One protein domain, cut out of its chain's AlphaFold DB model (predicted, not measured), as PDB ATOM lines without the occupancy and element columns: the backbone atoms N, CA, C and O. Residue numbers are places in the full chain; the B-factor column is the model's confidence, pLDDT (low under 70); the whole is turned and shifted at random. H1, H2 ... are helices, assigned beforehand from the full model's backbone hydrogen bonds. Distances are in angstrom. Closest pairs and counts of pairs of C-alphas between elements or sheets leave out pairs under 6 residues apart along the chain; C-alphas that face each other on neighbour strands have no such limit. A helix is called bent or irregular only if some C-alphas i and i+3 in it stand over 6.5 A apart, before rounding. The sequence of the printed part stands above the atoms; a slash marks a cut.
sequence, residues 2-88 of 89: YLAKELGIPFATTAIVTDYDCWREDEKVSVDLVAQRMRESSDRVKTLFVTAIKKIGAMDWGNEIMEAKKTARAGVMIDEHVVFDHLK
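Overview. This is residues 2 to 88 of the 89 residues of an uncharacterized protein of Onchocerca ochengi (UniProt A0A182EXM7). This is a flat, open arch: the long bent helix H2 makes one leg with H2a and the top with H2b, H3 makes the other leg, and the long unnamed stretch of residues 7 to 30 spans the opening from the short H1, beside H3, to the start of H2a. The far ends of the arch are loops: residues 19 to 30 wander out beyond H2a, and residues 75 to 88 fold back beside H3 on its outer side. The printed part has 87 residues with three named helices, in the order H1, H2, H3, and no named strand; the class is all helix. The whole is extended, with a radius of gyration of the C-alphas of 19.5 A and spans of 59 by 33 by 16 A.

Arrangement. The longest helix, H2, residues 31 to 56, was assigned as one helix by its hydrogen bonds but is bent: C-alphas 40 and 43 are 7.5 A apart, against about 5 A in a regular helix. Its arms are H2a, residues 31 to 40, and H2b, residues 43 to 56, whose lines stand at a steep tilt of 59 degrees. Residues 50 to 60, of which 50 to 56 belong to H2, stand free. H3, residues 62 to 74, is apart from both arms. H1, residues 2 to 6, is apart from both arms too. H1 and H3 only just touch, with 3 pairs of C-alphas within 8 A; the closest are those of Glu 6 and Ala 72, 5.0 A apart. H3 touches H1 with residues 68 to 72 alone, and the centres of H1 and H3 are 11.6 A apart. In H1, H2a, H2b and H3 every O i to N i+4 pair is within hydrogen-bond range.

Along the chain. H2a runs 14.3 A from C-alpha 31 at (53.479, 45.093, 11.459) to C-alpha 40. H2b runs 19.8 A from C-alpha 43 to C-alpha 56 at (49.809, 39.662, -21.381). H3 measures 18.3 A from its first C-alpha, that of Gly 62, to its last, that of Ala 74, at (42.219, 15.290, -15.594). H1 begins at Tyr 2, with its C-alpha at (46.301, 25.280, -5.982), and measures 6.3 A to C-alpha 6.

Size, cuts and confidence. The two C-alphas farthest apart are those of Asp 26 and His 81, at 59.6 A. The link from H1 to H2, 24 residues, is long, and the link from H2 to H3, 5 residues, is tight. The printed part has no cut. Its mean pLDDT is 96.5, and no printed residue is under 70.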
ATOM      1  N   TYR A   2      47.002  26.534  -5.658       95.81
ATOM      2  CA  TYR A   2      46.301  25.280  -5.982       95.81
ATOM      3  C   TYR A   2      44.884  25.471  -6.547       95.81
ATOM      4  O   TYR A   2      44.612  24.992  -7.639       95.81
ATOM      5  N   LEU A   3      44.038  26.279  -5.900       97.00
ATOM      6  CA  LEU A   3      42.659  26.514  -6.367       97.00
ATOM      7  C   LEU A   3      42.587  27.107  -7.786       97.00
ATOM      8  O   LEU A   3      41.729  26.739  -8.577       97.00
ATOM      9  N   ALA A   4      43.509  28.005  -8.148       97.31
ATOM     10  CA  ALA A   4      43.559  28.549  -9.507       97.31
ATOM     11  C   ALA A   4      43.917  27.464 -10.537       97.31
ATOM     12  O   ALA A   4      43.344  27.430 -11.625       97.31
ATOM     13  N   LYS A   5      44.819  26.541 -10.173       97.00
ATOM     14  CA  LYS A   5      45.181  25.390 -11.005       97.00
ATOM     15  C   LYS A   5      44.007  24.421 -11.166       97.00
ATOM     16  O   LYS A   5      43.778  23.963 -12.278       97.00
ATOM     17  N   GLU A   6      43.255  24.165 -10.098       96.75
ATOM     18  CA  GLU A   6      42.032  23.345 -10.118       96.75
ATOM     19  C   GLU A   6      40.919  23.963 -10.976       96.75
ATOM     20  O   GLU A   6      40.138  23.241 -11.584       96.75
ATOM     21  N   LEU A   7      40.880  25.293 -11.101       96.56
ATOM     22  CA  LEU A   7      39.959  26.004 -11.994       96.56
ATOM     23  C   LEU A   7      40.457  26.112 -13.446       96.56
ATOM     24  O   LEU A   7      39.774  26.700 -14.283       96.56
ATOM     25  N   GLY A   8      41.646  25.588 -13.762       96.75
ATOM     26  CA  GLY A   8      42.239  25.705 -15.095       96.75
ATOM     27  C   GLY A   8      42.656  27.134 -15.460       96.75
ATOM     28  O   GLY A   8      42.673  27.489 -16.635       96.75
ATOM     29  N   ILE A   9      42.984  27.966 -14.466       96.56
ATOM     30  CA  ILE A   9      43.403  29.359 -14.653       96.56
ATOM     31  C   ILE A   9      44.938  29.431 -14.604       96.56
ATOM     32  O   ILE A   9      45.526  29.080 -13.574       96.56
ATOM     33  N   PRO A  10      45.617  29.919 -15.663       96.12
ATOM     34  CA  PRO A  10      47.031  30.270 -15.582       96.12
ATOM     35  C   PRO A  10      47.259  31.308 -14.474       96.12
ATOM     36  O   PRO A  10      46.699  32.404 -14.507       96.12
ATOM     37  N   PHE A  11      48.059  30.957 -13.469       96.81
ATOM     38  CA  PHE A  11      48.260  31.771 -12.272       96.81
ATOM     39  C   PHE A  11      49.746  32.001 -12.012       96.81
ATOM     40  O   PHE A  11      50.536  31.058 -12.022       96.81
ATOM     41  N   ALA A  12      50.109  33.247 -11.713       96.38
ATOM     42  CA  ALA A  12      51.457  33.640 -11.325       96.38
ATOM     43  C   ALA A  12      51.417  34.516 -10.067       96.38
ATOM     44  O   ALA A  12      50.493  35.309  -9.879       96.38
ATOM     45  N   THR A  13      52.437  34.389  -9.217       96.62
ATOM     46  CA  THR A  13      52.595  35.189  -7.996       96.62
ATOM     47  C   THR A  13      53.707  36.214  -8.185       96.62
ATOM     48  O   THR A  13      54.773  35.891  -8.702       96.62
ATOM     49  N   THR A  14      53.501  37.430  -7.687       96.25
ATOM     50  CA  THR A  14      54.579  38.397  -7.450       96.25
ATOM     51  C   THR A  14      54.695  38.619  -5.950       96.25
ATOM     52  O   THR A  14      53.770  39.137  -5.331       96.25
ATOM     53  N   ALA A  15      55.813  38.196  -5.365       96.56
ATOM     54  CA  ALA A  15      56.106  38.434  -3.956       96.56
ATOM     55  C   ALA A  15      56.815  39.784  -3.786       96.56
ATOM     56  O   ALA A  15      57.697  40.134  -4.571       96.56
ATOM     57  N   ILE A  16      56.433  40.529  -2.752       96.75
ATOM     58  CA  ILE A  16      57.075  41.783  -2.354       96.75
ATOM     59  C   ILE A  16      57.832  41.489  -1.067       96.75
ATOM     60  O   ILE A  16      57.218  41.107  -0.075       96.75
ATOM     61  N   VAL A  17      59.151  41.651  -1.087       96.38
ATOM     62  CA  VAL A  17      59.970  41.471   0.116       96.38
ATOM     63  C   VAL A  17      59.770  42.678   1.029       96.38
ATOM     64  O   VAL A  17      59.991  43.815   0.605       96.38
ATOM     65  N   THR A  18      59.336  42.429   2.262       97.19
ATOM     66  CA  THR A  18      59.008  43.465   3.254       97.19
ATOM     67  C   THR A  18      59.937  43.482   4.460       97.19
ATOM     68  O   THR A  18      59.983  44.477   5.171       97.19
ATOM     69  N   ASP A  19      60.681  42.409   4.684       97.31
ATOM     70  CA  ASP A  19      61.523  42.204   5.858       97.31
ATOM     71  C   ASP A  19      62.369  40.939   5.650       97.31
ATOM     72  O   ASP A  19      62.191  40.200   4.673       97.31
ATOM     73  N   TYR A  20      63.300  40.698   6.571       96.88
ATOM     74  CA  TYR A  20      64.106  39.478   6.640       96.88
ATOM     75  C   TYR A  20      63.591  38.496   7.707       96.88
ATOM     76  O   TYR A  20      64.382  37.790   8.334       96.88
ATOM     77  N   ASP A  21      62.272  38.444   7.910       96.06
ATOM     78  CA  ASP A  21      61.601  37.595   8.892       96.06
ATOM     79  C   ASP A  21      62.236  37.740  10.290       96.06
ATOM     80  O   ASP A  21      62.306  38.846  10.834       96.06
ATOM     81  N   CYS A  22      62.733  36.654  10.886       96.00
ATOM     82  CA  CYS A  22      63.358  36.685  12.205       96.00
ATOM     83  C   CYS A  22      64.806  36.180  12.229       96.00
ATOM     84  O   CYS A  22      65.402  36.120  13.308       96.00
ATOM     85  N   TRP A  23      65.401  35.852  11.079       96.69
ATOM     86  CA  TRP A  23      66.757  35.288  11.031       96.69
ATOM     87  C   TRP A  23      67.860  36.351  11.095       96.69
ATOM     88  O   TRP A  23      68.947  36.069  11.595       96.69
ATOM     89  N   ARG A  24      67.597  37.582  10.640       94.56
ATOM     90  CA  ARG A  24      68.563  38.687  10.711       94.56
ATOM     91  C   ARG A  24      68.581  39.281  12.121       94.56
ATOM     92  O   ARG A  24      67.525  39.509  12.704       94.56
ATOM     93  N   GLU A  25      69.757  39.484  12.710       92.62
ATOM     94  CA  GLU A  25      69.865  39.954  14.104       92.62
ATOM     95  C   GLU A  25      69.349  41.389  14.275       92.62
ATOM     96  O   GLU A  25      68.545  41.640  15.171       92.62
ATOM     97  N   ASP A  26      69.720  42.284  13.356       93.00
ATOM     98  CA  ASP A  26      69.430  43.723  13.448       93.00
ATOM     99  C   ASP A  26      68.016  44.130  13.000       93.00
ATOM    100  O   ASP A  26      67.610  45.275  13.190       93.00
ATOM    101  N   GLU A  27      67.264  43.230  12.363       92.38
ATOM    102  CA  GLU A  27      65.937  43.533  11.819       92.38
ATOM    103  C   GLU A  27      65.017  42.329  12.022       92.38
ATOM    104  O   GLU A  27      65.260  41.251  11.480       92.38
ATOM    105  N   LYS A  28      63.960  42.519  12.817       94.56
ATOM    106  CA  LYS A  28      62.901  41.530  13.026       94.56
ATOM    107  C   LYS A  28      61.608  42.027  12.395       94.56
ATOM    108  O   LYS A  28      61.323  43.226  12.424       94.56
ATOM    109  N   VAL A  29      60.812  41.097  11.880       97.38
ATOM    110  CA  VAL A  29      59.484  41.388  11.346       97.38
ATOM    111  C   VAL A  29      58.594  42.070  12.391       97.38
ATOM    112  O   VAL A  29      58.502  41.657  13.548       97.38
ATOM    113  N   SER A  30      57.917  43.134  11.967       97.69
ATOM    114  CA  SER A  30      56.873  43.816  12.728       97.69
ATOM    115  C   SER A  30      55.807  44.346  11.771       97.69
ATOM    116  O   SER A  30      56.075  44.573  10.588       97.69
ATOM    117  N   VAL A  31      54.588  44.561  12.273       98.25
ATOM    118  CA  VAL A  31      53.479  45.093  11.459       98.25
ATOM    119  C   VAL A  31      53.842  46.456  10.856       98.25
ATOM    120  O   VAL A  31      53.567  46.698   9.681       98.25
ATOM    121  N   ASP A  32      54.514  47.318  11.624       98.12
ATOM    122  CA  ASP A  32      54.911  48.655  11.176       98.12
ATOM    123  C   ASP A  32      55.975  48.613  10.075       98.12
ATOM    124  O   ASP A  32      55.852  49.335   9.082       98.12
ATOM    125  N   LEU A  33      56.975  47.730  10.205       97.56
ATOM    126  CA  LEU A  33      58.015  47.536   9.193       97.56
ATOM    127  C   LEU A  33      57.408  47.033   7.878       97.56
ATOM    128  O   LEU A  33      57.664  47.608   6.818       97.56
ATOM    129  N   VAL A  34      56.541  46.017   7.952       98.19
ATOM    130  CA  VAL A  34      55.845  45.470   6.781       98.19
ATOM    131  C   VAL A  34      54.999  46.550   6.107       98.19
ATOM    132  O   VAL A  34      55.106  46.756   4.896       98.19
ATOM    133  N   ALA A  35      54.204  47.301   6.877       98.19
ATOM    134  CA  ALA A  35      53.369  48.375   6.347       98.19
ATOM    135  C   ALA A  35      54.201  49.500   5.708       98.19
ATOM    136  O   ALA A  35      53.836  50.020   4.650       98.19
ATOM    137  N   GLN A  36      55.333  49.868   6.315       98.06
ATOM    138  CA  GLN A  36      56.269  50.836   5.752       98.06
ATOM    139  C   GLN A  36      56.836  50.347   4.413       98.06
ATOM    140  O   GLN A  36      56.719  51.061   3.415       98.06
ATOM    141  N   ARG A  37      57.384  49.127   4.351       97.81
ATOM    142  CA  ARG A  37      57.966  48.585   3.112       97.81
ATOM    143  C   ARG A  37      56.931  48.374   2.011       97.81
ATOM    144  O   ARG A  37      57.226  48.622   0.839       97.81
ATOM    145  N   MET A  38      55.704  47.981   2.353       97.50
ATOM    146  CA  MET A  38      54.602  47.911   1.387       97.50
ATOM    147  C   MET A  38      54.278  49.289   0.799       97.50
ATOM    148  O   MET A  38      54.148  49.412  -0.418       97.50
ATOM    149  N   ARG A  39      54.221  50.347   1.623       97.75
ATOM    150  CA  ARG A  39      54.026  51.723   1.130       97.75
ATOM    151  C   ARG A  39      55.154  52.144   0.187       97.75
ATOM    152  O   ARG A  39      54.869  52.568  -0.929       97.75
ATOM    153  N   GLU A  40      56.410  51.935   0.584       97.88
ATOM    154  CA  GLU A  40      57.610  52.272  -0.206       97.88
ATOM    155  C   GLU A  40      57.709  51.524  -1.548       97.88
ATOM    156  O   GLU A  40      58.399  51.976  -2.468       97.88
ATOM    157  N   SER A  41      57.076  50.354  -1.667       97.38
ATOM    158  CA  SER A  41      57.137  49.500  -2.863       97.38
ATOM    159  C   SER A  41      55.888  49.549  -3.742       97.38
ATOM    160  O   SER A  41      55.962  49.160  -4.911       97.38
ATOM    161  N   SER A  42      54.774  50.068  -3.223       96.88
ATOM    162  CA  SER A  42      53.458  50.053  -3.871       96.88
ATOM    163  C   SER A  42      53.459  50.621  -5.298       96.88
ATOM    164  O   SER A  42      52.972  49.958  -6.215       96.88
ATOM    165  N   ASP A  43      54.078  51.780  -5.525       97.94
ATOM    166  CA  ASP A  43      54.117  52.422  -6.847       97.94
ATOM    167  C   ASP A  43      54.915  51.615  -7.880       97.94
ATOM    168  O   ASP A  43      54.513  51.496  -9.046       97.94
ATOM    169  N   ARG A  44      56.023  50.993  -7.456       97.69
ATOM    170  CA  ARG A  44      56.833  50.124  -8.325       97.69
ATOM    171  C   ARG A  44      56.043  48.884  -8.727       97.69
ATOM    172  O   ARG A  44      56.005  48.528  -9.903       97.69
ATOM    173  N   VAL A  45      55.371  48.257  -7.763       97.94
ATOM    174  CA  VAL A  45      54.559  47.053  -7.986       97.94
ATOM    175  C   VAL A  45      53.340  47.360  -8.856       97.94
ATOM    176  O   VAL A  45      53.028  46.609  -9.777       97.94
ATOM    177  N   LYS A  46      52.682  48.503  -8.641       98.31
ATOM    178  CA  LYS A  46      51.586  48.966  -9.497       98.31
ATOM    179  C   LYS A  46      52.054  49.158 -10.940       98.31
ATOM    180  O   LYS A  46      51.393  48.695 -11.867       98.31
ATOM    181  N   THR A  47      53.209  49.794 -11.130       98.50
ATOM    182  CA  THR A  47      53.807  49.997 -12.459       98.50
ATOM    183  C   THR A  47      54.136  48.666 -13.135       98.50
ATOM    184  O   THR A  47      53.843  48.489 -14.323       98.50
ATOM    185  N   LEU A  48      54.680  47.709 -12.375       98.31
ATOM    186  CA  LEU A  48      54.924  46.344 -12.834       98.31
ATOM    187  C   LEU A  48      53.629  45.692 -13.332       98.31
ATOM    188  O   LEU A  48      53.591  45.250 -14.477       98.31
ATOM    189  N   PHE A  49      52.562  45.683 -12.526       98.44
ATOM    190  CA  PHE A  49      51.296  45.053 -12.911       98.44
ATOM    191  C   PHE A  49      50.657  45.711 -14.133       98.44
ATOM    192  O   PHE A  49      50.285  45.008 -15.068       98.44
ATOM    193  N   VAL A  50      50.583  47.045 -14.189       98.50
ATOM    194  CA  VAL A  50      50.018  47.754 -15.354       98.50
ATOM    195  C   VAL A  50      50.786  47.416 -16.634       98.50
ATOM    196  O   VAL A  50      50.185  47.227 -17.691       98.50
ATOM    197  N   THR A  51      52.113  47.312 -16.551       98.44
ATOM    198  CA  THR A  51      52.955  46.959 -17.700       98.44
ATOM    199  C   THR A  51      52.789  45.490 -18.089       98.44
ATOM    200  O   THR A  51      52.653  45.182 -19.273       98.44
ATOM    201  N   ALA A  52      52.775  44.587 -17.108       98.38
ATOM    202  CA  ALA A  52      52.610  43.154 -17.324       98.38
ATOM    203  C   ALA A  52      51.248  42.836 -17.952       98.38
ATOM    204  O   ALA A  52      51.207  42.145 -18.963       98.38
ATOM    205  N   ILE A  53      50.157  43.410 -17.434       98.19
ATOM    206  CA  ILE A  53      48.795  43.209 -17.956       98.19
ATOM    207  C   ILE A  53      48.703  43.620 -19.430       98.19
ATOM    208  O   ILE A  53      48.143  42.877 -20.231       98.19
ATOM    209  N   LYS A  54      49.297  44.759 -19.817       98.44
ATOM    210  CA  LYS A  54      49.329  45.195 -21.225       98.44
ATOM    211  C   LYS A  54      50.054  44.199 -22.128       98.44
ATOM    212  O   LYS A  54      49.587  43.929 -23.226       98.44
ATOM    213  N   LYS A  55      51.192  43.663 -21.674       98.31
ATOM    214  CA  LYS A  55      51.963  42.668 -22.433       98.31
ATOM    215  C   LYS A  55      51.218  41.339 -22.538       98.31
ATOM    216  O   LYS A  55      51.150  40.782 -23.624       98.31
ATOM    217  N   ILE A  56      50.629  40.878 -21.434       97.94
ATOM    218  CA  ILE A  56      49.809  39.662 -21.381       97.94
ATOM    219  C   ILE A  56      48.631  39.788 -22.352       97.94
ATOM    220  O   ILE A  56      48.431  38.897 -23.167       97.94
ATOM    221  N   GLY A  57      47.904  40.908 -22.341       97.88
ATOM    222  CA  GLY A  57      46.762  41.126 -23.236       97.88
ATOM    223  C   GLY A  57      47.109  41.272 -24.723       97.88
ATOM    224  O   GLY A  57      46.207  41.244 -25.551       97.88
ATOM    225  N   ALA A  58      48.390  41.436 -25.071       98.19
ATOM    226  CA  ALA A  58      48.862  41.509 -26.455       98.19
ATOM    227  C   ALA A  58      49.310  40.146 -27.019       98.19
ATOM    228  O   ALA A  58      49.738  40.074 -28.171       98.19
ATOM    229  N   MET A  59      49.259  39.085 -26.211       97.56
ATOM    230  CA  MET A  59      49.637  37.722 -26.587       97.56
ATOM    231  C   MET A  59      48.389  36.856 -26.775       97.56
ATOM    232  O   MET A  59      47.368  37.086 -26.127       97.56
ATOM    233  N   ASP A  60      48.481  35.852 -27.645       97.50
ATOM    234  CA  ASP A  60      47.499  34.769 -27.690       97.50
ATOM    235  C   ASP A  60      47.805  33.769 -26.568       97.50
ATOM    236  O   ASP A  60      48.954  33.373 -26.389       97.50
ATOM    237  N   TRP A  61      46.774  33.398 -25.813       97.31
ATOM    238  CA  TRP A  61      46.846  32.473 -24.675       97.31
ATOM    239  C   TRP A  61      45.991  31.227 -24.889       97.31
ATOM    240  O   TRP A  61      45.734  30.481 -23.941       97.31
ATOM    241  N   GLY A  62      45.463  31.028 -26.099       96.81
ATOM    242  CA  GLY A  62      44.471  29.994 -26.329       96.81
ATOM    243  C   GLY A  62      44.980  28.595 -25.972       96.81
ATOM    244  O   GLY A  62      44.321  27.842 -25.254       96.81
ATOM    245  N   ASN A  63      46.199  28.264 -26.394       97.38
ATOM    246  CA  ASN A  63      46.793  26.963 -26.099       97.38
ATOM    247  C   ASN A  63      47.071  26.786 -24.599       97.38
ATOM    248  O   ASN A  63      46.789  25.736 -24.031       97.38
ATOM    249  N   GLU A  64      47.569  27.818 -23.927       97.50
ATOM    250  CA  GLU A  64      47.874  27.794 -22.499       97.50
ATOM    251  C   GLU A  64      46.609  27.614 -21.652       97.50
ATOM    252  O   GLU A  64      46.605  26.826 -20.701       97.50
ATOM    253  N   ILE A  65      45.525  28.314 -21.998       97.44
ATOM    254  CA  ILE A  65      44.232  28.189 -21.312       97.44
ATOM    255  C   ILE A  65      43.631  26.804 -21.573       97.44
ATOM    256  O   ILE A  65      43.135  26.174 -20.634       97.44
ATOM    257  N   MET A  66      43.717  26.297 -22.808       97.69
ATOM    258  CA  MET A  66      43.284  24.940 -23.155       97.69
ATOM    259  C   MET A  66      43.968  23.892 -22.280       97.69
ATOM    260  O   MET A  66      43.304  23.078 -21.638       97.69
ATOM    261  N   GLU A  67      45.298  23.915 -22.237       97.88
ATOM    262  CA  GLU A  67      46.082  22.926 -21.501       97.88
ATOM    263  C   GLU A  67      45.877  23.051 -19.988       97.88
ATOM    264  O   GLU A  67      45.802  22.041 -19.279       97.88
ATOM    265  N   ALA A  68      45.695  24.273 -19.473       97.69
ATOM    266  CA  ALA A  68      45.346  24.488 -18.074       97.69
ATOM    267  C   ALA A  68      43.996  23.845 -17.717       97.69
ATOM    268  O   ALA A  68      43.914  23.138 -16.708       97.69
ATOM    269  N   LYS A  69      42.967  24.019 -18.556       97.38
ATOM    270  CA  LYS A  69      41.642  23.415 -18.352       97.38
ATOM    271  C   LYS A  69      41.639  21.897 -18.517       97.38
ATOM    272  O   LYS A  69      41.028  21.210 -17.699       97.38
ATOM    273  N   LYS A  70      42.367  21.355 -19.499       96.25
ATOM    274  CA  LYS A  70      42.563  19.900 -19.640       96.25
ATOM    275  C   LYS A  70      43.227  19.306 -18.402       96.25
ATOM    276  O   LYS A  70      42.739  18.318 -17.861       96.25
ATOM    277  N   THR A  71      44.298  19.942 -17.916       96.69
ATOM    278  CA  THR A  71      44.991  19.506 -16.694       96.69
ATOM    279  C   THR A  71      44.043  19.510 -15.496       96.69
ATOM    280  O   THR A  71      44.013  18.548 -14.734       96.69
ATOM    281  N   ALA A  72      43.250  20.574 -15.337       97.06
ATOM    282  CA  ALA A  72      42.249  20.666 -14.281       97.06
ATOM    283  C   ALA A  72      41.206  19.541 -14.380       97.06
ATOM    284  O   ALA A  72      40.927  18.875 -13.385       97.06
ATOM    285  N   ARG A  73      40.689  19.258 -15.585       95.81
ATOM    286  CA  ARG A  73      39.710  18.184 -15.810       95.81
ATOM    287  C   ARG A  73      40.269  16.799 -15.487       95.81
ATOM    288  O   ARG A  73      39.553  15.988 -14.898       95.81
ATOM    289  N   ALA A  74      41.522  16.546 -15.860       94.56
ATOM    290  CA  ALA A  74      42.219  15.290 -15.594       94.56
ATOM    291  C   ALA A  74      42.478  15.057 -14.094       94.56
ATOM    292  O   ALA A  74      42.632  13.917 -13.668       94.56
ATOM    293  N   GLY A  75      42.493  16.118 -13.281       95.44
ATOM    294  CA  GLY A  75      42.611  16.018 -11.824       95.44
ATOM    295  C   GLY A  75      41.341  15.534 -11.113       95.44
ATOM    296  O   GLY A  75      41.395  15.234  -9.922       95.44
ATOM    297  N   VAL A  76      40.201  15.447 -11.810       96.31
ATOM    298  CA  VAL A  76      38.917  15.027 -11.227       96.31
ATOM    299  C   VAL A  76      38.641  13.559 -11.552       96.31
ATOM    300  O   VAL A  76      38.437  13.200 -12.710       96.31
ATOM    301  N   MET A  77      38.572  12.715 -10.520       96.00
ATOM    302  CA  MET A  77      38.375  11.261 -10.638       96.00
ATOM    303  C   MET A  77      36.908  10.872 -10.883       96.00
ATOM    304  O   MET A  77      36.284  10.191 -10.070       96.00
ATOM    305  N   ILE A  78      36.349  11.326 -12.000       95.56
ATOM    306  CA  ILE A  78      35.027  10.922 -12.488       95.56
ATOM    307  C   ILE A  78      35.083  10.627 -13.986       95.56
ATOM    308  O   ILE A  78      35.989  11.104 -14.673       95.56
ATOM    309  N   ASP A  79      34.084   9.892 -14.477       93.94
ATOM    310  CA  ASP A  79      33.949   9.500 -15.883       93.94
ATOM    311  C   ASP A  79      34.184  10.672 -16.847       93.94
ATOM    312  O   ASP A  79      33.690  11.777 -16.615       93.94
ATOM    313  N   GLU A  80      34.947  10.437 -17.916       87.25
ATOM    314  CA  GLU A  80      35.391  11.460 -18.872       87.25
ATOM    315  C   GLU A  80      34.234  12.187 -19.572       87.25
ATOM    316  O   GLU A  80      34.363  13.370 -19.892       87.25
ATOM    317  N   HIS A  81      33.079  11.534 -19.732       90.50
ATOM    318  CA  HIS A  81      31.889  12.122 -20.350       90.50
ATOM    319  C   HIS A  81      31.187  13.130 -19.435       90.50
ATOM    320  O   HIS A  81      30.329  13.884 -19.901       90.50
ATOM    321  N   VAL A  82      31.527  13.181 -18.139       94.75
ATOM    322  CA  VAL A  82      31.028  14.239 -17.257       94.75
ATOM    323  C   VAL A  82      31.708  15.553 -17.623       94.75
ATOM    324  O   VAL A  82      32.933  15.704 -17.537       94.75
ATOM    325  N   VAL A  83      30.883  16.517 -18.022       93.06
ATOM    326  CA  VAL A  83      31.324  17.817 -18.517       93.06
ATOM    327  C   VAL A  83      31.195  18.878 -17.430       93.06
ATOM    328  O   VAL A  83      30.139  19.045 -16.825       93.06
ATOM    329  N   PHE A  84      32.260  19.654 -17.243       94.38
ATOM    330  CA  PHE A  84      32.263  20.844 -16.398       94.38
ATOM    331  C   PHE A  84      32.291  22.086 -17.281       94.38
ATOM    332  O   PHE A  84      33.271  22.312 -17.987       94.38
ATOM    333  N   ASP A  85      31.244  22.912 -17.226       94.50
ATOM    334  CA  ASP A  85      31.095  24.065 -18.125       94.50
ATOM    335  C   ASP A  85      32.294  25.021 -18.103       94.50
ATOM    336  O   ASP A  85      32.742  25.485 -19.148       94.50
ATOM    337  N   HIS A  86      32.869  25.272 -16.926       92.88
ATOM    338  CA  HIS A  86      34.010  26.174 -16.771       92.88
ATOM    339  C   HIS A  86      35.332  25.593 -17.311       92.88
ATOM    340  O   HIS A  86      36.225  26.358 -17.685       92.88
ATOM    341  N   LEU A  87      35.440  24.263 -17.427       94.25
ATOM    342  CA  LEU A  87      36.608  23.563 -17.978       94.25
ATOM    343  C   LEU A  87      36.447  23.187 -19.457       94.25
ATOM    344  O   LEU A  87      37.354  22.585 -20.026       94.25
ATOM    345  N   LYS A  88      35.337  23.571 -20.101       89.06
ATOM    346  CA  LYS A  88      35.205  23.477 -21.559       89.06
ATOM    347  C   LYS A  88      36.255  24.363 -22.231       89.06
ATOM    348  O   LYS A  88      36.449  25.520 -21.829       89.06
TER     349      LYS A  88